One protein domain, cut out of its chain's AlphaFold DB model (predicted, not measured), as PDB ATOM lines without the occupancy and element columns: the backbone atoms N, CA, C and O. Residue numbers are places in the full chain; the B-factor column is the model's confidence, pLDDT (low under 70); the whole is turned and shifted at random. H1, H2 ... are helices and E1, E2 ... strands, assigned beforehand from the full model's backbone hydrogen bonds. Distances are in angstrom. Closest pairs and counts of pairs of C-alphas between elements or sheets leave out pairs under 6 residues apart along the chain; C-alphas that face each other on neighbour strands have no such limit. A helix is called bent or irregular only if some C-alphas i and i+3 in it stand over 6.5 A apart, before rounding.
ATOM      1  N   MET A  10     170.445 182.194 154.477       53.03
ATOM      2  CA  MET A  10     170.508 182.624 155.881       53.03
ATOM      3  C   MET A  10     171.054 181.532 156.812       53.03
ATOM      4  O   MET A  10     171.596 181.865 157.863       53.03
ATOM      5  N   GLU A  11     170.980 180.259 156.426       69.81
ATOM      6  CA  GLU A  11     171.352 179.142 157.301       69.81
ATOM      7  C   GLU A  11     172.870 179.029 157.500       69.81
ATOM      8  O   GLU A  11     173.317 178.802 158.620       69.81
ATOM      9  N   TRP A  12     173.695 179.274 156.470       87.50
ATOM     10  CA  TRP A  12     175.140 179.011 156.584       87.50
ATOM     11  C   TRP A  12     175.903 180.033 157.432       87.50
ATOM     12  O   TRP A  12     176.816 179.664 158.161       87.50
ATOM     13  N   ASN A  13     175.555 181.323 157.380       85.19
ATOM     14  CA  ASN A  13     176.217 182.319 158.237       85.19
ATOM     15  C   ASN A  13     175.876 182.112 159.718       85.19
ATOM     16  O   ASN A  13     176.749 182.264 160.571       85.19
ATOM     17  N   VAL A  14     174.627 181.741 160.012       85.81
ATOM     18  CA  VAL A  14     174.205 181.349 161.364       85.81
ATOM     19  C   VAL A  14     174.960 180.094 161.794       85.81
ATOM     20  O   VAL A  14     175.515 180.046 162.891       85.81
ATOM     21  N   GLU A  15     175.077 179.115 160.898       89.31
ATOM     22  CA  GLU A  15     175.846 177.905 161.148       89.31
ATOM     23  C   GLU A  15     177.334 178.202 161.398       89.31
ATOM     24  O   GLU A  15     177.874 177.715 162.385       89.31
ATOM     25  N   ARG A  16     177.993 179.072 160.618       88.75
ATOM     26  CA  ARG A  16     179.389 179.499 160.861       88.75
ATOM     27  C   ARG A  16     179.589 180.036 162.278       88.75
ATOM     28  O   ARG A  16     180.579 179.699 162.928       88.75
ATOM     29  N   ILE A  17     178.651 180.848 162.768       86.88
ATOM     30  CA  ILE A  17     178.702 181.378 164.136       86.88
ATOM     31  C   ILE A  17     178.651 180.222 165.140       86.88
ATOM     32  O   ILE A  17     179.499 180.165 166.032       86.88
ATOM     33  N   HIS A  18     177.745 179.259 164.962       88.00
ATOM     34  CA  HIS A  18     177.688 178.070 165.816       88.00
ATOM     35  C   HIS A  18     178.967 177.225 165.743       88.00
ATOM     36  O   HIS A  18     179.518 176.872 166.786       88.00
ATOM     37  N   LEU A  19     179.495 176.969 164.543       89.12
ATOM     38  CA  LEU A  19     180.713 176.180 164.330       89.12
ATOM     39  C   LEU A  19     181.945 176.818 164.991       89.12
ATOM     40  O   LEU A  19     182.766 176.104 165.561       89.12
ATOM     41  N   SER A  20     182.052 178.152 164.989       85.75
ATOM     42  CA  SER A  20     183.130 178.870 165.697       85.75
ATOM     43  C   SER A  20     183.058 178.699 167.226       85.75
ATOM     44  O   SER A  20     184.062 178.790 167.941       85.75
ATOM     45  N   GLN A  21     181.863 178.413 167.748       82.31
ATOM     46  CA  GLN A  21     181.599 178.284 169.178       82.31
ATOM     47  C   GLN A  21     181.696 176.839 169.675       82.31
ATOM     48  O   GLN A  21     181.959 176.650 170.870       82.31
ATOM     49  N   THR A  22     181.584 175.842 168.790       77.50
ATOM     50  CA  THR A  22     181.662 174.410 169.114       77.50
ATOM     51  C   THR A  22     182.866 174.104 170.011       77.50
ATOM     52  O   THR A  22     183.990 174.560 169.784       77.50
ATOM     53  N   LYS A  23     182.629 173.390 171.117       66.88
ATOM     54  CA  LYS A  23     183.674 172.892 172.022       66.88
ATOM     55  C   LYS A  23     183.603 171.371 172.030       66.88
ATOM     56  O   LYS A  23     182.542 170.823 172.308       66.88
ATOM     57  N   SER A  24     184.725 170.706 171.772       67.56
ATOM     58  CA  SER A  24     184.844 169.262 171.973       67.56
ATOM     59  C   SER A  24     184.790 168.936 173.468       67.56
ATOM     60  O   SER A  24     185.578 169.474 174.254       67.56
ATOM     61  N   LEU A  25     183.890 168.040 173.864       61.19
ATOM     62  CA  LEU A  25     183.834 167.476 175.211       61.19
ATOM     63  C   LEU A  25     184.724 166.230 175.218       61.19
ATOM     64  O   LEU A  25     184.269 165.119 174.977       61.19
ATOM     65  N   LEU A  26     186.026 166.427 175.422       62.75
ATOM     66  CA  LEU A  26     187.015 165.359 175.265       62.75
ATOM     67  C   LEU A  26     186.896 164.315 176.384       62.75
ATOM     68  O   LEU A  26     187.338 164.548 177.511       62.75
ATOM     69  N   ASN A  27     186.375 163.129 176.063       59.34
ATOM     70  CA  ASN A  27     186.450 161.969 176.943       59.34
ATOM     71  C   ASN A  27     187.793 161.238 176.736       59.34
ATOM     72  O   ASN A  27     188.175 160.903 175.612       59.34
ATOM     73  N   ARG A  28     188.551 161.009 177.819       57.03
ATOM     74  CA  ARG A  28     189.917 160.445 177.752       57.03
ATOM     75  C   ARG A  28     189.962 158.913 177.624       57.03
ATOM     76  O   ARG A  28     191.015 158.387 177.276       57.03
ATOM     77  N   ASN A  29     188.845 158.208 177.835       58.25
ATOM     78  CA  ASN A  29     188.820 156.750 178.037       58.25
ATOM     79  C   ASN A  29     188.115 155.951 176.923       58.25
ATOM     80  O   ASN A  29     187.314 155.061 177.208       58.25
ATOM     81  N   SER A  30     188.398 156.226 175.651       62.88
ATOM     82  CA  SER A  30     187.805 155.455 174.555       62.88
ATOM     83  C   SER A  30     188.719 154.389 173.966       62.88
ATOM     84  O   SER A  30     189.937 154.534 173.861       62.88
ATOM     85  N   GLN A  31     188.101 153.280 173.556       77.75
ATOM     86  CA  GLN A  31     188.796 152.139 172.968       77.75
ATOM     87  C   GLN A  31     189.386 152.499 171.596       77.75
ATOM     88  O   GLN A  31     188.690 153.024 170.727       77.75
ATOM     89  N   LEU A  32     190.643 152.107 171.351       81.44
ATOM     90  CA  LEU A  32     191.360 152.297 170.079       81.44
ATOM     91  C   LEU A  32     190.544 151.845 168.851       81.44
ATOM     92  O   LEU A  32     190.554 152.501 167.810       81.44
ATOM     93  N   LYS A  33     189.781 150.749 168.986       84.81
ATOM     94  CA  LYS A  33     188.892 150.234 167.932       84.81
ATOM     95  C   LYS A  33     187.830 151.254 167.502       84.81
ATOM     96  O   LYS A  33     187.550 151.346 166.309       84.81
ATOM     97  N   LYS A  34     187.271 152.028 168.442       86.56
ATOM     98  CA  LYS A  34     186.275 153.070 168.151       86.56
ATOM     99  C   LYS A  34     186.911 154.205 167.347       86.56
ATOM    100  O   LYS A  34     186.390 154.551 166.294       86.56
ATOM    101  N   LYS A  35     188.094 154.682 167.750       86.50
ATOM    102  CA  LYS A  35     188.839 155.739 167.035       86.50
ATOM    103  C   LYS A  35     189.187 155.348 165.596       86.50
ATOM    104  O   LYS A  35     188.932 156.111 164.670       86.50
ATOM    105  N   ILE A  36     189.684 154.126 165.385       87.19
ATOM    106  CA  ILE A  36     189.977 153.604 164.037       87.19
ATOM    107  C   ILE A  36     188.698 153.499 163.194       87.19
ATOM    108  O   ILE A  36     188.724 153.786 161.998       87.19
ATOM    109  N   SER A  37     187.580 153.085 163.803       89.25
ATOM    110  CA  SER A  37     186.280 153.048 163.128       89.25
ATOM    111  C   SER A  37     185.870 154.442 162.644       89.25
ATOM    112  O   SER A  37     185.537 154.593 161.474       89.25
ATOM    113  N   LEU A  38     186.004 155.474 163.484       88.88
ATOM    114  CA  LEU A  38     185.684 156.861 163.119       88.88
ATOM    115  C   LEU A  38     186.538 157.384 161.956       88.88
ATOM    116  O   LEU A  38     186.007 157.992 161.031       88.88
ATOM    117  N   VAL A  39     187.838 157.080 161.929       89.06
ATOM    118  CA  VAL A  39     188.698 157.446 160.787       89.06
ATOM    119  C   VAL A  39     188.268 156.728 159.501       89.06
ATOM    120  O   VAL A  39     188.311 157.309 158.419       89.06
ATOM    121  N   LYS A  40     187.808 155.472 159.583       87.88
ATOM    122  CA  LYS A  40     187.273 154.754 158.412       87.88
ATOM    123  C   LYS A  40     185.960 155.355 157.916       87.88
ATOM    124  O   LYS A  40     185.797 155.482 156.706       87.88
ATOM    125  N   LYS A  41     185.073 155.742 158.835       89.88
ATOM    126  CA  LYS A  41     183.819 156.442 158.534       89.88
ATOM    127  C   LYS A  41     184.071 157.748 157.775       89.88
ATOM    128  O   LYS A  41     183.462 157.988 156.736       89.88
ATOM    129  N   LEU A  42     185.074 158.525 158.203       88.38
ATOM    130  CA  LEU A  42     185.486 159.763 157.527       88.38
ATOM    131  C   LEU A  42     185.862 159.561 156.053       88.38
ATOM    132  O   LEU A  42     185.553 160.419 155.235       88.38
ATOM    133  N   LYS A  43     186.473 158.425 155.689       85.06
ATOM    134  CA  LYS A  43     186.816 158.116 154.286       85.06
ATOM    135  C   LYS A  43     185.592 157.873 153.399       85.06
ATOM    136  O   LYS A  43     185.697 158.002 152.183       85.06
ATOM    137  N   ASN A  44     184.450 157.535 153.996       82.69
ATOM    138  CA  ASN A  44     183.203 157.202 153.310       82.69
ATOM    139  C   ASN A  44     182.094 158.226 153.602       82.69
ATOM    140  O   ASN A  44     180.919 157.866 153.628       82.69
ATOM    141  N   LEU A  45     182.459 159.501 153.784       80.62
ATOM    142  CA  LEU A  45     181.543 160.564 154.213       80.62
ATOM    143  C   LEU A  45     180.252 160.679 153.382       80.62
ATOM    144  O   LEU A  45     179.224 161.101 153.894       80.62
ATOM    145  N   GLN A  46     180.300 160.297 152.104       69.75
ATOM    146  CA  GLN A  46     179.163 160.376 151.178       69.75
ATOM    147  C   GLN A  46     178.047 159.359 151.467       69.75
ATOM    148  O   GLN A  46     176.929 159.549 150.999       69.75
ATOM    149  N   ASN A  47     178.328 158.299 152.232       63.12
ATOM    150  CA  ASN A  47     177.396 157.191 152.479       63.12
ATOM    151  C   ASN A  47     176.907 157.115 153.933       63.12
ATOM    152  O   ASN A  47     176.171 156.192 154.279       63.12
ATOM    153  N   GLU A  48     177.330 158.039 154.797       68.25
ATOM    154  CA  GLU A  48     177.041 157.990 156.230       68.25
ATOM    155  C   GLU A  48     176.207 159.180 156.698       68.25
ATOM    156  O   GLU A  48     176.266 160.278 156.147       68.25
ATOM    157  N   SER A  49     175.428 158.968 157.760       78.81
ATOM    158  CA  SER A  49     174.730 160.052 158.437       78.81
ATOM    159  C   SER A  49     175.746 160.941 159.161       78.81
ATOM    160  O   SER A  49     176.452 160.510 160.073       78.81
ATOM    161  N   LEU A  50     175.816 162.209 158.751       84.75
ATOM    162  CA  LEU A  50     176.795 163.164 159.274       84.75
ATOM    163  C   LEU A  50     176.615 163.439 160.774       84.75
ATOM    164  O   LEU A  50     177.601 163.528 161.494       84.75
ATOM    165  N   GLN A  51     175.372 163.564 161.252       85.38
ATOM    166  CA  GLN A  51     175.100 163.959 162.639       85.38
ATOM    167  C   GLN A  51     175.649 162.964 163.679       85.38
ATOM    168  O   GLN A  51     176.431 163.391 164.529       85.38
ATOM    169  N   PRO A  52     175.385 161.646 163.576       87.19
ATOM    170  CA  PRO A  52     176.005 160.665 164.470       87.19
ATOM    171  C   PRO A  52     177.536 160.689 164.439       87.19
ATOM    172  O   PRO A  52     178.181 160.495 165.465       87.19
ATOM    173  N   LEU A  53     178.132 160.948 163.268       88.88
ATOM    174  CA  LEU A  53     179.583 161.057 163.138       88.88
ATOM    175  C   LEU A  53     180.131 162.303 163.851       88.88
ATOM    176  O   LEU A  53     181.170 162.212 164.500       88.88
ATOM    177  N   LEU A  54     179.449 163.450 163.761       87.94
ATOM    178  CA  LEU A  54     179.840 164.674 164.469       87.94
ATOM    179  C   LEU A  54     179.739 164.499 165.990       87.94
ATOM    180  O   LEU A  54     180.665 164.875 166.708       87.94
ATOM    181  N   GLU A  55     178.659 163.885 166.478       86.81
ATOM    182  CA  GLU A  55     178.479 163.565 167.899       86.81
ATOM    183  C   GLU A  55     179.593 162.637 168.402       86.81
ATOM    184  O   GLU A  55     180.268 162.952 169.389       86.81
ATOM    185  N   ASP A  56     179.865 161.550 167.673       88.00
ATOM    186  CA  ASP A  56     180.956 160.631 167.986       88.00
ATOM    187  C   ASP A  56     182.317 161.349 167.996       88.00
ATOM    188  O   ASP A  56     183.083 161.199 168.942       88.00
ATOM    189  N   LEU A  57     182.636 162.162 166.985       88.31
ATOM    190  CA  LEU A  57     183.919 162.875 166.908       88.31
ATOM    191  C   LEU A  57     184.071 163.946 168.000       88.31
ATOM    192  O   LEU A  57     185.186 164.189 168.458       88.31
ATOM    193  N   SER A  58     182.973 164.574 168.426       85.88
ATOM    194  CA  SER A  58     182.972 165.641 169.440       85.88
ATOM    195  C   SER A  58     183.207 165.144 170.872       85.88
ATOM    196  O   SER A  58     183.677 165.912 171.718       85.88
ATOM    197  N   THR A  59     182.902 163.869 171.137       86.31
ATOM    198  CA  THR A  59     183.046 163.231 172.456       86.31
ATOM    199  C   THR A  59     184.388 162.518 172.632       86.31
ATOM    200  O   THR A  59     184.763 162.127 173.740       86.31
ATOM    201  N   GLU A  60     185.145 162.366 171.547       85.12
ATOM    202  CA  GLU A  60     186.310 161.494 171.462       85.12
ATOM    203  C   GLU A  60     187.622 162.282 171.362       85.12
ATOM    204  O   GLU A  60     187.765 163.194 170.550       85.12
ATOM    205  N   ASN A  61     188.637 161.905 172.153       85.81
ATOM    206  CA  ASN A  61     189.971 162.492 171.997       85.81
ATOM    207  C   ASN A  61     190.733 161.856 170.817       85.81
ATOM    208  O   ASN A  61     191.262 160.744 170.935       85.81
ATOM    209  N   MET A  62     190.837 162.596 169.711       89.12
ATOM    210  CA  MET A  62     191.462 162.166 168.454       89.12
ATOM    211  C   MET A  62     192.875 162.728 168.215       89.12
ATOM    212  O   MET A  62     193.384 162.600 167.108       89.12
ATOM    213  N   GLU A  63     193.546 163.294 169.226       88.69
ATOM    214  CA  GLU A  63     194.836 163.993 169.046       88.69
ATOM    215  C   GLU A  63     195.938 163.138 168.389       88.69
ATOM    216  O   GLU A  63     196.759 163.633 167.615       88.69
ATOM    217  N   GLN A  64     195.948 161.832 168.668       89.19
ATOM    218  CA  GLN A  64     196.896 160.880 168.074       89.19
ATOM    219  C   GLN A  64     196.582 160.524 166.613       89.19
ATOM    220  O   GLN A  64     197.434 159.952 165.950       89.19
ATOM    221  N   PHE A  65     195.380 160.849 166.131       90.81
ATOM    222  CA  PHE A  65     194.872 160.516 164.796       90.81
ATOM    223  C   PHE A  65     194.694 161.751 163.905       90.81
ATOM    224  O   PHE A  65     194.053 161.673 162.858       90.81
ATOM    225  N   PHE A  66     195.201 162.919 164.315       93.94
ATOM    226  CA  PHE A  66     195.031 164.159 163.554       93.94
ATOM    227  C   PHE A  66     195.585 164.061 162.134       93.94
ATOM    228  O   PHE A  66     194.921 164.524 161.208       93.94
ATOM    229  N   SER A  67     196.742 163.416 161.949       92.56
ATOM    230  CA  SER A  67     197.310 163.205 160.613       92.56
ATOM    231  C   SER A  67     196.358 162.384 159.747       92.56
ATOM    232  O   SER A  67     195.997 162.799 158.653       92.56
ATOM    233  N   GLU A  68     195.873 161.258 160.266       93.12
ATOM    234  CA  GLU A  68     194.998 160.346 159.542       93.12
ATOM    235  C   GLU A  68     193.626 160.955 159.255       93.12
ATOM    236  O   GLU A  68     193.037 160.661 158.214       93.12
ATOM    237  N   ILE A  69     193.109 161.794 160.157       93.50
ATOM    238  CA  ILE A  69     191.878 162.560 159.940       93.50
ATOM    239  C   ILE A  69     192.081 163.546 158.791       93.50
ATOM    240  O   ILE A  69     191.277 163.547 157.859       93.50
ATOM    241  N   ILE A  70     193.154 164.344 158.828       94.19
ATOM    242  CA  ILE A  70     193.463 165.324 157.780       94.19
ATOM    243  C   ILE A  70     193.635 164.609 156.435       94.19
ATOM    244  O   ILE A  70     192.971 164.976 155.469       94.19
ATOM    245  N   ASP A  71     194.425 163.537 156.382       91.50
ATOM    246  CA  ASP A  71     194.640 162.756 155.159       91.50
ATOM    247  C   ASP A  71     193.338 162.135 154.634       91.50
ATOM    248  O   ASP A  71     193.082 162.110 153.426       91.50
ATOM    249  N   SER A  72     192.475 161.647 155.530       92.19
ATOM    250  CA  SER A  72     191.181 161.072 155.146       92.19
ATOM    251  C   SER A  72     190.240 162.129 154.579       92.19
ATOM    252  O   SER A  72     189.592 161.868 153.573       92.19
ATOM    253  N   ILE A  73     190.199 163.324 155.170       92.19
ATOM    254  CA  ILE A  73     189.364 164.438 154.705       92.19
ATOM    255  C   ILE A  73     189.877 164.984 153.368       92.19
ATOM    256  O   ILE A  73     189.096 165.165 152.436       92.19
ATOM    257  N   LEU A  74     191.185 165.223 153.248       91.81
ATOM    258  CA  LEU A  74     191.790 165.806 152.046       91.81
ATOM    259  C   LEU A  74     191.840 164.832 150.856       91.81
ATOM    260  O   LEU A  74     192.026 165.256 149.718       91.81
ATOM    261  N   SER A  75     191.629 163.532 151.090       89.25
ATOM    262  CA  SER A  75     191.499 162.521 150.029       89.25
ATOM    263  C   SER A  75     190.059 162.297 149.548       89.25
ATOM    264  O   SER A  75     189.843 161.507 148.623       89.25
ATOM    265  N   LEU A  76     189.069 162.996 150.120       89.31
ATOM    266  CA  LEU A  76     187.669 162.864 149.715       89.31
ATOM    267  C   LEU A  76     187.421 163.372 148.290       89.31
ATOM    268  O   LEU A  76     187.957 164.382 147.829       89.31
ATOM    269  N   LYS A  77     186.518 162.682 147.589       86.62
ATOM    270  CA  LYS A  77     186.067 163.071 146.252       86.62
ATOM    271  C   LYS A  77     184.930 164.088 146.364       86.62
ATOM    272  O   LYS A  77     183.768 163.722 146.250       86.62
ATOM    273  N   VAL A  78     185.271 165.362 146.540       86.94
ATOM    274  CA  VAL A  78     184.297 166.468 146.588       86.94
ATOM    275  C   VAL A  78     183.606 166.635 145.233       86.94
ATOM    276  O   VAL A  78     184.257 166.899 144.214       86.94
ATOM    277  N   THR A  79     182.283 166.481 145.231       83.38
ATOM    278  CA  THR A  79     181.426 166.575 144.040       83.38
ATOM    279  C   THR A  79     180.561 167.831 144.035       83.38
ATOM    280  O   THR A  79     180.385 168.424 142.970       83.38
ATOM    281  N   CYS A  80     180.118 168.308 145.200       86.19
ATOM    282  CA  CYS A  80     179.290 169.508 145.351       86.19
ATOM    283  C   CYS A  80     179.784 170.414 146.498       86.19
ATOM    284  O   CYS A  80     180.740 170.090 147.202       86.19
ATOM    285  N   LEU A  81     179.158 171.581 146.675       89.75
ATOM    286  CA  LEU A  81     179.497 172.507 147.762       89.75
ATOM    287  C   LEU A  81     179.012 172.041 149.146       89.75
ATOM    288  O   LEU A  81     179.592 172.444 150.154       89.75
ATOM    289  N   GLU A  82     178.010 171.163 149.209       89.50
ATOM    290  CA  GLU A  82     177.545 170.579 150.474       89.50
ATOM    291  C   GLU A  82     178.596 169.635 151.077       89.50
ATOM    292  O   GLU A  82     178.821 169.652 152.284       89.50
ATOM    293  N   ASP A  83     179.337 168.901 150.238       89.81
ATOM    294  CA  ASP A  83     180.492 168.106 150.675       89.81
ATOM    295  C   ASP A  83     181.525 168.987 151.403       89.81
ATOM    296  O   ASP A  83     182.055 168.605 152.446       89.81
ATOM    297  N   ILE A  84     181.779 170.198 150.890       92.75
ATOM    298  CA  ILE A  84     182.703 171.157 151.514       92.75
ATOM    299  C   ILE A  84     182.158 171.625 152.868       92.75
ATOM    300  O   ILE A  84     182.912 171.663 153.839       92.75
ATOM    301  N   LYS A  85     180.856 171.933 152.972       92.06
ATOM    302  CA  LYS A  85     180.225 172.265 154.262       92.06
ATOM    303  C   LYS A  85     180.360 171.124 155.266       92.06
ATOM    304  O   LYS A  85     180.737 171.372 156.407       92.06
ATOM    305  N   ASN A  86     180.129 169.881 154.846       91.69
ATOM    306  CA  ASN A  86     180.288 168.695 155.694       91.69
ATOM    307  C   ASN A  86     181.722 168.550 156.207       91.69
ATOM    308  O   ASN A  86     181.936 168.303 157.394       91.69
ATOM    309  N   ILE A  87     182.704 168.785 155.339       94.00
ATOM    310  CA  ILE A  87     184.116 168.806 155.724       94.00
ATOM    311  C   ILE A  87     184.390 169.917 156.749       94.00
ATOM    312  O   ILE A  87     185.040 169.665 157.762       94.00
ATOM    313  N   ILE A  88     183.861 171.125 156.539       94.38
ATOM    314  CA  ILE A  88     184.019 172.244 157.480       94.38
ATOM    315  C   ILE A  88     183.360 171.930 158.827       94.38
ATOM    316  O   ILE A  88     183.962 172.206 159.860       94.38
ATOM    317  N   ARG A  89     182.177 171.300 158.844       93.19
ATOM    318  CA  ARG A  89     181.502 170.846 160.074       93.19
ATOM    319  C   ARG A  89     182.388 169.892 160.870       93.19
ATOM    320  O   ARG A  89     182.535 170.065 162.075       93.19
ATOM    321  N   ILE A  90     183.044 168.944 160.204       92.88
ATOM    322  CA  ILE A  90     183.966 168.000 160.853       92.88
ATOM    323  C   ILE A  90     185.208 168.717 161.380       92.88
ATOM    324  O   ILE A  90     185.580 168.540 162.537       92.88
ATOM    325  N   ILE A  91     185.831 169.558 160.550       93.88
ATOM    326  CA  ILE A  91     187.014 170.335 160.939       93.88
ATOM    327  C   ILE A  91     186.693 171.266 162.116       93.88
ATOM    328  O   ILE A  91     187.539 171.450 162.991       93.88
ATOM    329  N   SER A  92     185.466 171.800 162.181       93.12
ATOM    330  CA  SER A  92     185.019 172.725 163.229       93.12
ATOM    331  C   SER A  92     185.199 172.170 164.644       93.12
ATOM    332  O   SER A  92     185.533 172.917 165.564       93.12
ATOM    333  N   ILE A  93     185.066 170.846 164.805       91.62
ATOM    334  CA  ILE A  93     185.219 170.141 166.084       91.62
ATOM    335  C   ILE A  93     186.620 170.372 166.668       91.62
ATOM    336  O   ILE A  93     186.777 170.462 167.886       91.62
ATOM    337  N   TYR A  94     187.628 170.519 165.804       92.06
ATOM    338  CA  TYR A  94     189.040 170.588 166.174       92.06
ATOM    339  C   TYR A  94     189.642 171.997 166.064       92.06
ATOM    340  O   TYR A  94     190.841 172.166 166.268       92.06
ATOM    341  N   LEU A  95     188.841 173.038 165.801       90.12
ATOM    342  CA  LEU A  95     189.347 174.409 165.597       90.12
ATOM    343  C   LEU A  95     189.978 175.059 166.830       90.12
ATOM    344  O   LEU A  95     190.655 176.075 166.719       90.12
ATOM    345  N   LYS A  96     189.758 174.509 168.023       86.81
ATOM    346  CA  LYS A  96     190.402 175.010 169.250       86.81
ATOM    347  C   LYS A  96     191.742 174.337 169.524       86.81
ATOM    348  O   LYS A  96     192.453 174.759 170.431       86.81
ATOM    349  N   ASP A  97     192.093 173.316 168.746       90.31
ATOM    350  CA  ASP A  97     193.365 172.625 168.860       90.31
ATOM    351  C   ASP A  97     194.390 173.235 167.890       90.31
ATOM    352  O   ASP A  97     194.348 173.040 166.671       90.31
ATOM    353  N   HIS A  98     195.343 173.987 168.448       89.69
ATOM    354  CA  HIS A  98     196.402 174.635 167.672       89.69
ATOM    355  C   HIS A  98     197.265 173.640 166.884       89.69
ATOM    356  O   HIS A  98     197.738 173.972 165.795       89.69
ATOM    357  N   LYS A  99     197.472 172.423 167.403       92.12
ATOM    358  CA  LYS A  99     198.265 171.389 166.730       92.12
ATOM    359  C   LYS A  99     197.538 170.910 165.479       92.12
ATOM    360  O   LYS A  99     198.155 170.843 164.417       92.12
ATOM    361  N   PHE A 100     196.232 170.657 165.586       93.81
ATOM    362  CA  PHE A 100     195.404 170.273 164.442       93.81
ATOM    363  C   PHE A 100     195.393 171.357 163.357       93.81
ATOM    364  O   PHE A 100     195.662 171.056 162.195       93.81
ATOM    365  N   ILE A 101     195.152 172.624 163.727       93.12
ATOM    366  CA  ILE A 101     195.121 173.742 162.766       93.12
ATOM    367  C   ILE A 101     196.461 173.897 162.042       93.12
ATOM    368  O   ILE A 101     196.483 174.018 160.816       93.12
ATOM    369  N   ASN A 102     197.577 173.867 162.773       92.44
ATOM    370  CA  ASN A 102     198.903 174.017 162.173       92.44
ATOM    371  C   ASN A 102     199.206 172.884 161.181       92.44
ATOM    372  O   ASN A 102     199.720 173.137 160.087       92.44
ATOM    373  N   MET A 103     198.845 171.644 161.527       93.62
ATOM    374  CA  MET A 103     198.962 170.510 160.609       93.62
ATOM    375  C   MET A 103     198.078 170.711 159.374       93.62
ATOM    376  O   MET A 103     198.572 170.636 158.250       93.62
ATOM    377  N   LEU A 104     196.799 171.048 159.564       94.94
ATOM    378  CA  LEU A 104     195.851 171.259 158.472       94.94
ATOM    379  C   LEU A 104     196.342 172.341 157.498       94.94
ATOM    380  O   LEU A 104     196.373 172.107 156.292       94.94
ATOM    381  N   PHE A 105     196.782 173.501 157.991       93.94
ATOM    382  CA  PHE A 105     197.291 174.578 157.133       93.94
ATOM    383  C   PHE A 105     198.568 174.201 156.383       93.94
ATOM    384  O   PHE A 105     198.732 174.612 155.233       93.94
ATOM    385  N   THR A 106     199.429 173.370 156.972       91.62
ATOM    386  CA  THR A 106     200.611 172.842 156.274       91.62
ATOM    387  C   THR A 106     200.201 172.004 155.056       91.62
ATOM    388  O   THR A 106     200.765 172.174 153.975       91.62
ATOM    389  N   HIS A 107     199.166 171.169 155.191       90.50
ATOM    390  CA  HIS A 107     198.631 170.373 154.082       90.50
ATOM    391  C   HIS A 107     197.822 171.200 153.065       90.50
ATOM    392  O   HIS A 107     197.910 170.964 151.863       90.50
ATOM    393  N   LEU A 108     197.047 172.195 153.504       90.56
ATOM    394  CA  LEU A 108     196.256 173.034 152.590       90.56
ATOM    395  C   LEU A 108     197.135 173.973 151.745       90.56
ATOM    396  O   LEU A 108     196.813 174.261 150.587       90.56
ATOM    397  N   ASN A 109     198.269 174.433 152.281       82.00
ATOM    398  CA  ASN A 109     199.175 175.325 151.558       82.00
ATOM    399  C   ASN A 109     199.940 174.628 150.426       82.00
ATOM    400  O   ASN A 109     200.219 175.274 149.418       82.00
ATOM    401  N   SER A 110     200.217 173.327 150.540       75.44
ATOM    402  CA  SER A 110     201.021 172.565 149.574       75.44
ATOM    403  C   SER A 110     200.248 172.042 148.357       75.44
ATOM    404  O   SER A 110     200.840 171.413 147.483       75.44
ATOM    405  N   THR A 111     198.938 172.291 148.270       75.50
ATOM    406  CA  THR A 111     198.071 171.695 147.240       75.50
ATOM    407  C   THR A 111     197.506 172.728 146.260       75.50
ATOM    408  O   THR A 111     197.111 173.832 146.644       75.50
ATOM    409  N   GLU A 112     197.418 172.340 144.984       79.94
ATOM    410  CA  GLU A 112     196.788 173.120 143.900       79.94
ATOM    411  C   GLU A 112     195.281 172.821 143.741       79.94
ATOM    412  O   GLU A 112     194.641 173.219 142.771       79.94
ATOM    413  N   ILE A 113     194.684 172.105 144.696       88.44
ATOM    414  CA  ILE A 113     193.291 171.663 144.632       88.44
ATOM    415  C   ILE A 113     192.358 172.821 145.013       88.44
ATOM    416  O   ILE A 113     192.448 173.368 146.113       88.44
ATOM    417  N   TYR A 114     191.413 173.171 144.131       90.00
ATOM    418  CA  TYR A 114     190.583 174.370 144.309       90.00
ATOM    419  C   TYR A 114     189.826 174.396 145.651       90.00
ATOM    420  O   TYR A 114     189.844 175.407 146.352       90.00
ATOM    421  N   TRP A 115     189.205 173.281 146.053       92.12
ATOM    422  CA  TRP A 115     188.383 173.220 147.263       92.12
ATOM    423  C   TRP A 115     189.208 173.197 148.558       92.12
ATOM    424  O   TRP A 115     188.704 173.619 149.595       92.12
ATOM    425  N   HIS A 116     190.493 172.824 148.507       94.19
ATOM    426  CA  HIS A 116     191.401 172.984 149.651       94.19
ATOM    427  C   HIS A 116     191.585 174.466 149.997       94.19
ATOM    428  O   HIS A 116     191.569 174.844 151.168       94.19
ATOM    429  N   LYS A 117     191.687 175.334 148.984       93.19
ATOM    430  CA  LYS A 117     191.764 176.784 149.207       93.19
ATOM    431  C   LYS A 117     190.459 177.357 149.767       93.19
ATOM    432  O   LYS A 117     190.508 178.266 150.589       93.19
ATOM    433  N   ILE A 118     189.312 176.798 149.374       94.88
ATOM    434  CA  ILE A 118     188.011 177.150 149.966       94.88
ATOM    435  C   ILE A 118     187.995 176.795 151.456       94.88
ATOM    436  O   ILE A 118     187.685 177.651 152.277       94.88
ATOM    437  N   ILE A 119     188.397 175.569 151.814       95.06
ATOM    438  CA  ILE A 119     188.496 175.152 153.221       95.06
ATOM    439  C   ILE A 119     189.425 176.089 153.986       95.06
ATOM    440  O   ILE A 119     189.058 176.548 155.059       95.06
ATOM    441  N   PHE A 120     190.594 176.419 153.431       94.62
ATOM    442  CA  PHE A 120     191.526 177.345 154.071       94.62
ATOM    443  C   PHE A 120     190.860 178.686 154.412       94.62
ATOM    444  O   PHE A 120     190.955 179.139 155.550       94.62
ATOM    445  N   ILE A 121     190.143 179.287 153.456       94.31
ATOM    446  CA  ILE A 121     189.416 180.547 153.664       94.31
ATOM    447  C   ILE A 121     188.336 180.388 154.742       94.31
ATOM    448  O   ILE A 121     188.249 181.227 155.633       94.31
ATOM    449  N   GLU A 122     187.538 179.320 154.700       95.00
ATOM    450  CA  GLU A 122     186.477 179.082 155.688       95.00
ATOM    451  C   GLU A 122     187.037 178.877 157.097       95.00
ATOM    452  O   GLU A 122     186.521 179.450 158.053       95.00
ATOM    453  N   ILE A 123     188.132 178.130 157.240       94.62
ATOM    454  CA  ILE A 123     188.773 177.930 158.540       94.62
ATOM    455  C   ILE A 123     189.356 179.246 159.065       94.62
ATOM    456  O   ILE A 123     189.195 179.545 160.246       94.62
ATOM    457  N   GLN A 124     189.966 180.070 158.210       93.94
ATOM    458  CA  GLN A 124     190.439 181.406 158.592       93.94
ATOM    459  C   GLN A 124     189.283 182.306 159.052       93.94
ATOM    460  O   GLN A 124     189.397 182.951 160.087       93.94
ATOM    461  N   ILE A 125     188.138 182.281 158.358       93.62
ATOM    462  CA  ILE A 125     186.926 183.008 158.780       93.62
ATOM    463  C   ILE A 125     186.457 182.545 160.168       93.62
ATOM    464  O   ILE A 125     186.051 183.370 160.983       93.62
ATOM    465  N   LEU A 126     186.499 181.238 160.438       92.44
ATOM    466  CA  LEU A 126     186.043 180.671 161.712       92.44
ATOM    467  C   LEU A 126     187.017 180.911 162.875       92.44
ATOM    468  O   LEU A 126     186.592 180.893 164.029       92.44
ATOM    469  N   THR A 127     188.309 181.099 162.593       90.81
ATOM    470  CA  THR A 127     189.368 181.159 163.619       90.81
ATOM    471  C   THR A 127     189.898 182.569 163.868       90.81
ATOM    472  O   THR A 127     190.265 182.877 165.002       90.81
ATOM    473  N   ASP A 128     189.895 183.445 162.862       90.38
ATOM    474  CA  ASP A 128     190.386 184.818 162.961       90.38
ATOM    475  C   ASP A 128     189.290 185.839 162.619       90.38
ATOM    476  O   ASP A 128     188.974 186.123 161.465       90.38
ATOM    477  N   THR A 129     188.759 186.478 163.664       86.19
ATOM    478  CA  THR A 129     187.759 187.556 163.551       86.19
ATOM    479  C   THR A 129     188.229 188.771 162.741       86.19
ATOM    480  O   THR A 129     187.397 189.551 162.275       86.19
ATOM    481  N   LYS A 130     189.545 188.957 162.567       91.75
ATOM    482  CA  LYS A 130     190.140 190.053 161.786       91.75
ATOM    483  C   LYS A 130     190.461 189.645 160.348       91.75
ATOM    484  O   LYS A 130     190.897 190.497 159.568       91.75
ATOM    485  N   PHE A 131     190.234 188.387 159.971       93.00
ATOM    486  CA  PHE A 131     190.565 187.893 158.645       93.00
ATOM    487  C   PHE A 131     189.742 188.597 157.563       93.00
ATOM    488  O   PHE A 131     188.513 188.507 157.490       93.00
ATOM    489  N   ASN A 132     190.436 189.292 156.661       92.56
ATOM    490  CA  ASN A 132     189.797 189.980 155.549       92.56
ATOM    491  C   ASN A 132     189.550 189.011 154.384       92.56
ATOM    492  O   ASN A 132     190.256 189.024 153.371       92.56
ATOM    493  N   TYR A 133     188.506 188.193 154.516       91.81
ATOM    494  CA  TYR A 133     188.130 187.208 153.500       91.81
ATOM    495  C   TYR A 133     187.879 187.835 152.119       91.81
ATOM    496  O   TYR A 133     188.137 187.198 151.103       91.81
ATOM    497  N   LYS A 134     187.449 189.104 152.046       92.75
ATOM    498  CA  LYS A 134     187.241 189.807 150.768       92.75
ATOM    499  C   LYS A 134     188.548 190.024 150.012       92.75
ATOM    500  O   LYS A 134     188.567 189.899 148.790       92.75
ATOM    501  N   LEU A 135     189.629 190.372 150.714       92.12
ATOM    502  CA  LEU A 135     190.956 190.488 150.105       92.12
ATOM    503  C   LEU A 135     191.512 189.114 149.726       92.12
ATOM    504  O   LEU A 135     192.022 188.964 148.618       92.12
ATOM    505  N   ALA A 136     191.349 188.113 150.595       92.06
ATOM    506  CA  ALA A 136     191.801 186.750 150.324       92.06
ATOM    507  C   ALA A 136     191.121 186.154 149.081       92.06
ATOM    508  O   ALA A 136     191.803 185.645 148.197       92.06
ATOM    509  N   LEU A 137     189.797 186.307 148.959       92.75
ATOM    510  CA  LEU A 137     189.040 185.918 147.769       92.75
ATOM    511  C   LEU A 137     189.557 186.638 146.519       92.75
ATOM    512  O   LEU A 137     189.803 185.999 145.507       92.75
ATOM    513  N   LYS A 138     189.791 187.952 146.568       91.75
ATOM    514  CA  LYS A 138     190.336 188.676 145.406       91.75
ATOM    515  C   LYS A 138     191.708 188.151 144.973       91.75
ATOM    516  O   LYS A 138     191.928 187.999 143.775       91.75
ATOM    517  N   SER A 139     192.601 187.862 145.923       90.38
ATOM    518  CA  SER A 139     193.910 187.260 145.624       90.38
ATOM    519  C   SER A 139     193.747 185.886 144.980       90.38
ATOM    520  O   SER A 139     194.306 185.634 143.920       90.38
ATOM    521  N   LEU A 140     192.896 185.044 145.571       90.31
ATOM    522  CA  LEU A 140     192.589 183.703 145.082       90.31
ATOM    523  C   LEU A 140     192.107 183.717 143.625       90.31
ATOM    524  O   LEU A 140     192.525 182.890 142.823       90.31
ATOM    525  N   PHE A 141     191.242 184.670 143.271       90.81
ATOM    526  CA  PHE A 141     190.774 184.832 141.899       90.81
ATOM    527  C   PHE A 141     191.894 185.264 140.950       90.81
ATOM    528  O   PHE A 141     191.952 184.753 139.838       90.81
ATOM    529  N   ASN A 142     192.780 186.179 141.350       88.19
ATOM    530  CA  ASN A 142     193.846 186.671 140.470       88.19
ATOM    531  C   ASN A 142     194.835 185.568 140.069       88.19
ATOM    532  O   ASN A 142     195.248 185.527 138.910       88.19
ATOM    533  N   ASP A 143     195.146 184.662 140.994       85.69
ATOM    534  CA  ASP A 143     196.154 183.614 140.798       85.69
ATOM    535  C   ASP A 143     195.585 182.342 140.132       85.69
ATOM    536  O   ASP A 143     196.328 181.427 139.777       85.69
ATOM    537  N   ALA A 144     194.263 182.267 139.948       88.06
ATOM    538  CA  ALA A 144     193.575 181.064 139.492       88.06
ATOM    539  C   ALA A 144     193.372 180.985 137.969       88.06
ATOM    540  O   ALA A 144     193.132 181.980 137.276       88.06
ATOM    541  N   SER A 145     193.366 179.750 137.455       89.31
ATOM    542  CA  SER A 145     192.905 179.437 136.098       89.31
ATOM    543  C   SER A 145     191.414 179.759 135.928       89.31
ATOM    544  O   SER A 145     190.664 179.836 136.903       89.31
ATOM    545  N   ASN A 146     190.949 179.914 134.684       89.38
ATOM    546  CA  ASN A 146     189.541 180.239 134.410       89.38
ATOM    547  C   ASN A 146     188.569 179.187 134.967       89.38
ATOM    548  O   ASN A 146     187.541 179.551 135.532       89.38
ATOM    549  N   LEU A 147     188.924 177.900 134.895       89.75
ATOM    550  CA  LEU A 147     188.121 176.823 135.476       89.75
ATOM    551  C   LEU A 147     187.980 176.972 137.000       89.75
ATOM    552  O   LEU A 147     186.882 176.866 137.541       89.75
ATOM    553  N   TYR A 148     189.075 177.252 137.709       91.25
ATOM    554  CA  TYR A 148     189.032 177.416 139.165       91.25
ATOM    555  C   TYR A 148     188.330 178.704 139.582       91.25
ATOM    556  O   TYR A 148     187.572 178.682 140.549       91.25
ATOM    557  N   LYS A 149     188.472 179.789 138.811       93.00
ATOM    558  CA  LYS A 149     187.670 181.005 139.001       93.00
ATOM    559  C   LYS A 149     186.176 180.697 138.982       93.00
ATOM    560  O   LYS A 149     185.465 181.220 139.827       93.00
ATOM    561  N   ILE A 150     185.705 179.821 138.095       92.38
ATOM    562  CA  ILE A 150     184.285 179.437 138.029       92.38
ATOM    563  C   ILE A 150     183.839 178.706 139.298       92.38
ATOM    564  O   ILE A 150     182.817 179.073 139.878       92.38
ATOM    565  N   PHE A 151     184.621 177.740 139.793       92.69
ATOM    566  CA  PHE A 151     184.317 177.095 141.077       92.69
ATOM    567  C   PHE A 151     184.351 178.079 142.250       92.69
ATOM    568  O   PHE A 151     183.542 177.977 143.169       92.69
ATOM    569  N   TYR A 152     185.251 179.062 142.222       94.25
ATOM    570  CA  TYR A 152     185.286 180.112 143.234       94.25
ATOM    571  C   TYR A 152     184.097 181.068 143.133       94.25
ATOM    572  O   TYR A 152     183.609 181.513 144.165       94.25
ATOM    573  N   MET A 153     183.576 181.350 141.936       93.44
ATOM    574  CA  MET A 153     182.332 182.112 141.774       93.44
ATOM    575  C   MET A 153     181.142 181.349 142.349       93.44
ATOM    576  O   MET A 153     180.365 181.937 143.093       93.44
ATOM    577  N   GLU A 154     181.029 180.050 142.058       92.75
ATOM    578  CA  GLU A 154     180.000 179.183 142.645       92.75
ATOM    579  C   GLU A 154     180.091 179.194 144.175       92.75
ATOM    580  O   GLU A 154     179.095 179.432 144.851       92.75
ATOM    581  N   TYR A 155     181.299 179.019 144.720       93.94
ATOM    582  CA  TYR A 155     181.553 179.112 146.154       93.94
ATOM    583  C   TYR A 155     181.105 180.457 146.723       93.94
ATOM    584  O   TYR A 155     180.348 180.470 147.689       93.94
ATOM    585  N   VAL A 156     181.515 181.583 146.130       92.81
ATOM    586  CA  VAL A 156     181.154 182.893 146.675       92.81
ATOM    587  C   VAL A 156     179.645 183.120 146.607       92.81
ATOM    588  O   VAL A 156     179.068 183.569 147.594       92.81
ATOM    589  N   LEU A 157     179.002 182.760 145.494       90.00
ATOM    590  CA  LEU A 157     177.551 182.870 145.348       90.00
ATOM    591  C   LEU A 157     176.798 181.989 146.337       90.00
ATOM    592  O   LEU A 157     175.755 182.412 146.810       90.00
ATOM    593  N   TYR A 158     177.309 180.797 146.647       88.94
ATOM    594  CA  TYR A 158     176.651 179.839 147.532       88.94
ATOM    595  C   TYR A 158     176.897 180.124 149.026       88.94
ATOM    596  O   TYR A 158     176.020 179.893 149.855       88.94
ATOM    597  N   PHE A 159     178.083 180.626 149.389       90.75
ATOM    598  CA  PHE A 159     178.508 180.832 150.782       90.75
ATOM    599  C   PHE A 159     178.358 182.275 151.288       90.75
ATOM    600  O   PHE A 159     178.451 182.504 152.500       90.75
ATOM    601  N   PHE A 160     178.179 183.260 150.403       89.12
ATOM    602  CA  PHE A 160     178.128 184.672 150.779       89.12
ATOM    603  C   PHE A 160     176.959 185.391 150.109       89.12
ATOM    604  O   PHE A 160     176.754 185.306 148.906       89.12
ATOM    605  N   ASN A 161     176.252 186.197 150.901       83.12
ATOM    606  CA  ASN A 161     175.237 187.132 150.425       83.12
ATOM    607  C   ASN A 161     175.739 188.575 150.592       83.12
ATOM    608  O   ASN A 161     175.176 189.363 151.347       83.12
ATOM    609  N   ASP A 162     176.885 188.885 149.982       87.00
ATOM    610  CA  ASP A 162     177.522 190.202 150.067       87.00
ATOM    611  C   ASP A 162     177.479 190.892 148.701       87.00
ATOM    612  O   ASP A 162     178.138 190.458 147.754       87.00
ATOM    613  N   GLU A 163     176.735 191.994 148.607       88.62
ATOM    614  CA  GLU A 163     176.541 192.737 147.355       88.62
ATOM    615  C   GLU A 163     177.859 193.179 146.704       88.62
ATOM    616  O   GLU A 163     177.979 193.173 145.478       88.62
ATOM    617  N   LYS A 164     178.888 193.514 147.496       90.38
ATOM    618  CA  LYS A 164     180.192 193.934 146.958       90.38
ATOM    619  C   LYS A 164     180.947 192.755 146.351       90.38
ATOM    620  O   LYS A 164     181.651 192.938 145.356       90.38
ATOM    621  N   LEU A 165     180.823 191.562 146.936       89.50
ATOM    622  CA  LEU A 165     181.393 190.344 146.360       89.50
ATOM    623  C   LEU A 165     180.621 189.898 145.121       89.50
ATOM    624  O   LEU A 165     181.248 189.543 144.129       89.50
ATOM    625  N   ILE A 166     179.293 190.001 145.128       89.06
ATOM    626  CA  ILE A 166     178.463 189.708 143.953       89.06
ATOM    627  C   ILE A 166     178.814 190.666 142.802       89.06
ATOM    628  O   ILE A 166     179.026 190.228 141.672       89.06
ATOM    629  N   ALA A 167     178.984 191.963 143.078       89.69
ATOM    630  CA  ALA A 167     179.451 192.932 142.085       89.69
ATOM    631  C   ALA A 167     180.859 192.599 141.553       89.69
ATOM    632  O   ALA A 167     181.122 192.740 140.356       89.69
ATOM    633  N   PHE A 168     181.760 192.118 142.417       91.69
ATOM    634  CA  PHE A 168     183.082 191.638 142.008       91.69
ATOM    635  C   PHE A 168     182.994 190.397 141.109       91.69
ATOM    636  O   PHE A 168     183.637 190.384 140.061       91.69
ATOM    637  N   ILE A 169     182.162 189.406 141.449       91.31
ATOM    638  CA  ILE A 169     181.914 188.225 140.605       91.31
ATOM    639  C   ILE A 169     181.387 188.652 139.243       91.31
ATOM    640  O   ILE A 169     181.911 188.199 138.234       91.31
ATOM    641  N   ASN A 170     180.412 189.564 139.194       89.00
ATOM    642  CA  ASN A 170     179.867 190.061 137.932       89.00
ATOM    643  C   ASN A 170     180.955 190.707 137.058       89.00
ATOM    644  O   ASN A 170     180.984 190.483 135.849       89.00
ATOM    645  N   LYS A 171     181.900 191.439 137.661       90.75
ATOM    646  CA  LYS A 171     183.063 191.984 136.952       90.75
ATOM    647  C   LYS A 171     184.010 190.884 136.466       90.75
ATOM    648  O   LYS A 171     184.393 190.890 135.300       90.75
ATOM    649  N   GLU A 172     184.390 189.936 137.317       90.69
ATOM    650  CA  GLU A 172     185.304 188.849 136.935       90.69
ATOM    651  C   GLU A 172     184.699 187.925 135.876       90.69
ATOM    652  O   GLU A 172     185.380 187.518 134.939       90.69
ATOM    653  N   LYS A 173     183.396 187.674 135.956       89.06
ATOM    654  CA  LYS A 173     182.632 186.925 134.963       89.06
ATOM    655  C   LYS A 173     182.782 187.537 133.564       89.06
ATOM    656  O   LYS A 173     183.056 186.808 132.615       89.06
ATOM    657  N   THR A 174     182.678 188.864 133.429       86.12
ATOM    658  CA  THR A 174     182.878 189.533 132.124       86.12
ATOM    659  C   THR A 174     184.297 189.382 131.576       86.12
ATOM    660  O   THR A 174     184.472 189.368 130.363       86.12
ATOM    661  N   LYS A 175     185.307 189.226 132.445       86.81
ATOM    662  CA  LYS A 175     186.694 188.987 132.023       86.81
ATOM    663  C   LYS A 175     186.933 187.561 131.547       86.81
ATOM    664  O   LYS A 175     187.781 187.362 130.686       86.81
ATOM    665  N   ILE A 176     186.234 186.583 132.132       84.81
ATOM    666  CA  ILE A 176     186.268 185.204 131.633       84.81
ATOM    667  C   ILE A 176     185.674 185.198 130.227       84.81
ATOM    668  O   ILE A 176     186.312 184.680 129.320       84.81
ATOM    669  N   GLY A 177     184.515 185.846 130.050       69.69
ATOM    670  CA  GLY A 177     183.845 186.040 128.764       69.69
ATOM    671  C   GLY A 177     183.295 184.734 128.199       69.69
ATOM    672  O   GLY A 177     182.084 184.565 128.102       69.69
ATOM    673  N   GLN A 178     184.192 183.805 127.884       79.31
ATOM    674  CA  GLN A 178     183.918 182.510 127.293       79.31
ATOM    675  C   GLN A 178     184.748 181.407 127.965       79.31
ATOM    676  O   GLN A 178     185.919 181.610 128.299       79.31
ATOM    677  N   LEU A 179     184.150 180.227 128.139       80.75
ATOM    678  CA  LEU A 179     184.845 179.033 128.627       80.75
ATOM    679  C   LEU A 179     184.896 177.947 127.545       80.75
ATOM    680  O   LEU A 179     183.876 177.620 126.942       80.75
ATOM    681  N   ASP A 180     186.087 177.382 127.339       78.25
ATOM    682  CA  ASP A 180     186.334 176.254 126.436       78.25
ATOM    683  C   ASP A 180     186.105 174.922 127.166       78.25
ATOM    684  O   ASP A 180     186.844 174.577 128.096       78.25
ATOM    685  N   MET A 181     185.091 174.165 126.733       75.06
ATOM    686  CA  MET A 181     184.735 172.867 127.322       75.06
ATOM    687  C   MET A 181     185.858 171.827 127.216       75.06
ATOM    688  O   MET A 181     185.952 170.956 128.077       75.06
ATOM    689  N   ASN A 182     186.763 171.944 126.236       67.62
ATOM    690  CA  ASN A 182     187.865 170.990 126.045       67.62
ATOM    691  C   ASN A 182     188.934 171.058 127.150       67.62
ATOM    692  O   ASN A 182     189.802 170.189 127.242       67.62
ATOM    693  N   GLN A 183     188.908 172.106 127.976       67.56
ATOM    694  CA  GLN A 183     189.822 172.276 129.108       67.56
ATOM    695  C   GLN A 183     189.279 171.651 130.400       67.56
ATOM    696  O   GLN A 183     189.946 171.699 131.435       67.56
ATOM    697  N   ILE A 184     188.072 171.085 130.355       74.94
ATOM    698  CA  ILE A 184     187.360 170.563 131.514       74.94
ATOM    699  C   ILE A 184     187.430 169.039 131.470       74.94
ATOM    700  O   ILE A 184     187.048 168.417 130.489       74.94
ATOM    701  N   ASP A 185     187.923 168.439 132.549       70.75
ATOM    702  CA  ASP A 185     187.858 166.990 132.744       70.75
ATOM    703  C   ASP A 185     186.385 166.543 132.754       70.75
ATOM    704  O   ASP A 185     185.562 167.148 133.451       70.75
ATOM    705  N   ASP A 186     186.066 165.481 132.004       71.06
ATOM    706  CA  ASP A 186     184.727 164.893 131.866       71.06
ATOM    707  C   ASP A 186     184.010 164.756 133.213       71.06
ATOM    708  O   ASP A 186     182.807 165.004 133.315       71.06
ATOM    709  N   LYS A 187     184.762 164.446 134.277       70.56
ATOM    710  CA  LYS A 187     184.258 164.321 135.651       70.56
ATOM    711  C   LYS A 187     183.541 165.577 136.170       70.56
ATOM    712  O   LYS A 187     182.676 165.457 137.036       70.56
ATOM    713  N   TYR A 188     183.931 166.766 135.718       72.25
ATOM    714  CA  TYR A 188     183.400 168.049 136.192       72.25
ATOM    715  C   TYR A 188     182.508 168.754 135.167       72.25
ATOM    716  O   TYR A 188     181.918 169.782 135.504       72.25
ATOM    717  N   SER A 189     182.402 168.210 133.952       79.00
ATOM    718  CA  SER A 189     181.690 168.807 132.818       79.00
ATOM    719  C   SER A 189     180.282 169.282 133.194       79.00
ATOM    720  O   SER A 189     179.983 170.467 133.078       79.00
ATOM    721  N   GLU A 190     179.451 168.405 133.754       84.56
ATOM    722  CA  GLU A 190     178.062 168.716 134.109       84.56
ATOM    723  C   GLU A 190     177.943 169.823 135.170       84.56
ATOM    724  O   GLU A 190     177.153 170.758 135.022       84.56
ATOM    725  N   ARG A 191     178.770 169.771 136.223       86.25
ATOM    726  CA  ARG A 191     178.770 170.804 137.271       86.25
ATOM    727  C   ARG A 191     179.195 172.154 136.702       86.25
ATOM    728  O   ARG A 191     178.541 173.155 136.978       86.25
ATOM    729  N   VAL A 192     180.246 172.195 135.885       88.12
ATOM    730  CA  VAL A 192     180.723 173.448 135.284       88.12
ATOM    731  C   VAL A 192     179.695 174.020 134.310       88.12
ATOM    732  O   VAL A 192     179.455 175.226 134.347       88.12
ATOM    733  N   LEU A 193     179.034 173.176 133.510       86.31
ATOM    734  CA  LEU A 193     177.930 173.586 132.637       86.31
ATOM    735  C   LEU A 193     176.812 174.259 133.443       86.31
ATOM    736  O   LEU A 193     176.358 175.346 133.085       86.31
ATOM    737  N   ASN A 194     176.405 173.655 134.561       86.88
ATOM    738  CA  ASN A 194     175.369 174.217 135.426       86.88
ATOM    739  C   ASN A 194     175.796 175.556 136.045       86.88
ATOM    740  O   ASN A 194     175.017 176.508 136.026       86.88
ATOM    741  N   ILE A 195     177.041 175.675 136.516       89.44
ATOM    742  CA  ILE A 195     177.562 176.935 137.064       89.44
ATOM    743  C   ILE A 195     177.611 178.020 135.982       89.44
ATOM    744  O   ILE A 195     177.173 179.142 136.221       89.44
ATOM    745  N   CYS A 196     178.111 177.704 134.786       88.81
ATOM    746  CA  CYS A 196     178.198 178.664 133.684       88.81
ATOM    747  C   CYS A 196     176.813 179.156 133.255       88.81
ATOM    748  O   CYS A 196     176.650 180.354 133.034       88.81
ATOM    749  N   ARG A 197     175.805 178.270 133.227       86.88
ATOM    750  CA  ARG A 197     174.399 178.645 132.992       86.88
ATOM    751  C   ARG A 197     173.889 179.617 134.051       86.88
ATOM    752  O   ARG A 197     173.362 180.664 133.696       86.88
ATOM    753  N   VAL A 198     174.096 179.319 135.336       86.06
ATOM    754  CA  VAL A 198     173.695 180.212 136.443       86.06
ATOM    755  C   VAL A 198     174.410 181.561 136.351       86.06
ATOM    756  O   VAL A 198     173.807 182.613 136.557       86.06
ATOM    757  N   LEU A 199     175.696 181.540 136.009       87.19
ATOM    758  CA  LEU A 199     176.500 182.741 135.869       87.19
ATOM    759  C   LEU A 199     176.228 183.489 134.565       87.19
ATOM    760  O   LEU A 199     176.688 184.617 134.463       87.19
ATOM    761  N   ASN A 200     175.491 182.942 133.590       87.88
ATOM    762  CA  ASN A 200     175.390 183.455 132.216       87.88
ATOM    763  C   ASN A 200     176.776 183.664 131.564       87.88
ATOM    764  O   ASN A 200     177.040 184.733 131.009       87.88
ATOM    765  N   ILE A 201     177.697 182.716 131.740       87.88
ATOM    766  CA  ILE A 201     178.979 182.673 131.018       87.88
ATOM    767  C   ILE A 201     178.745 181.887 129.735       87.88
ATOM    768  O   ILE A 201     178.254 180.759 129.797       87.88
ATOM    769  N   ASP A 202     179.112 182.473 128.597       82.81
ATOM    770  CA  ASP A 202     178.980 181.795 127.316       82.81
ATOM    771  C   ASP A 202     179.922 180.596 127.283       82.81
ATOM    772  O   ASP A 202     181.143 180.697 127.450       82.81
ATOM    773  N   ILE A 203     179.327 179.431 127.083       74.56
ATOM    774  CA  ILE A 203     180.067 178.200 126.899       74.56
ATOM    775  C   ILE A 203     180.283 178.096 125.405       74.56
ATOM    776  O   ILE A 203     179.328 177.911 124.648       74.56
ATOM    777  N   ILE A 204     181.537 178.219 124.976       70.56
ATOM    778  CA  ILE A 204     181.872 177.770 123.637       70.56
ATOM    779  C   ILE A 204     181.930 176.254 123.761       70.56
ATOM    780  O   ILE A 204     182.980 175.655 123.997       70.56
ATOM    781  N   GLU A 205     180.770 175.622 123.592       49.59
ATOM    782  CA  GLU A 205     180.768 174.378 122.853       49.59
ATOM    783  C   GLU A 205     181.373 174.778 121.517       49.59
ATOM    784  O   GLU A 205     180.698 175.314 120.633       49.59
TER     785      GLU A 205
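This is residues 10 to 205 of the 608 residues of an uncharacterized protein of Nosema ceranae (UniProt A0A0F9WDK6). An elongated body of helices, in which the chain winds up and down in short helices and moves step by step along the long axis: H2, H3 and H4 lie toward one end, H5 and H7 in the middle with H6 packed on H4 and H7, and H8 to H11 with a tiny two-strand sheet, E1 and E2, toward the other end. H2 to H10 form an up-and-down bundle, each helix running against the one before it, and H1 packs with its last residues on H7. The printed part has 196 residues with eleven named helices and two strands, in the order H1 to H10, E1, H11, E2, and its class is mostly helix. E1 and E2 are parallel. It is compact, with a radius of gyration of the C-alphas of 18.0 A, and spans 58 by 37 by 30 A.

E1 is residues 178 to 180, beginning at C-alpha 178 (183.918, 182.510, 127.293), and E2 is 202 to 204, ending at C-alpha 204 (181.872, 177.770, 123.637). Between them H11, residues 186 to 199, is 20.1 A long. H10 is 163 to 176, 20.0 A; H9 is 146 to 159, 19.8 A; H8 is 133 to 143; H7 is 114 to 127, 20.5 A. H6 is 98 to 109, H5 81 to 92, H4 63 to 74, H3 50 to 59 and H2 32 to 43. H1, residues 10 to 21, begins at C-alpha 10 (170.508, 182.624, 155.881). H4 and H11 are irregular: C-alphas 64 and 67, and likewise 187 and 190, are 7.8 A apart.

N 179 and O 202 are within hydrogen-bond range at 3.1 A. E1, H11 and E2 form a strand-helix-strand unit, two parallel strands with a helix between, with a right-handed crossover. H11 touches H9, closest C-alphas Ile 195 and Glu 154 at 6.5 A, through residues 192 to 196 and 150 to 154 alone. H9 and H10 are a hairpin, closest at Met 153 and Ile 169, 6.2 A. The hub H7 touches five helices, among them H5, closest at Ile 119 and Ile 88, 6.8 A. H3 touches H5, closest at Leu 54 and Ile 90, 6.4 A; H2 touches H4 at a shallow tilt of 17 degrees. Every O i to N i+4 pair is within range except in H1 (7 of 8), H4 (6 of 8) and H11 (8 of 10).

The C-alphas farthest apart, Asn 29 and Ile 204, are 58.7 A apart. The printed part has no cut and no long link. Mean pLDDT of the printed part is 86.1; 17 residues are under 70, among them 23 to 30.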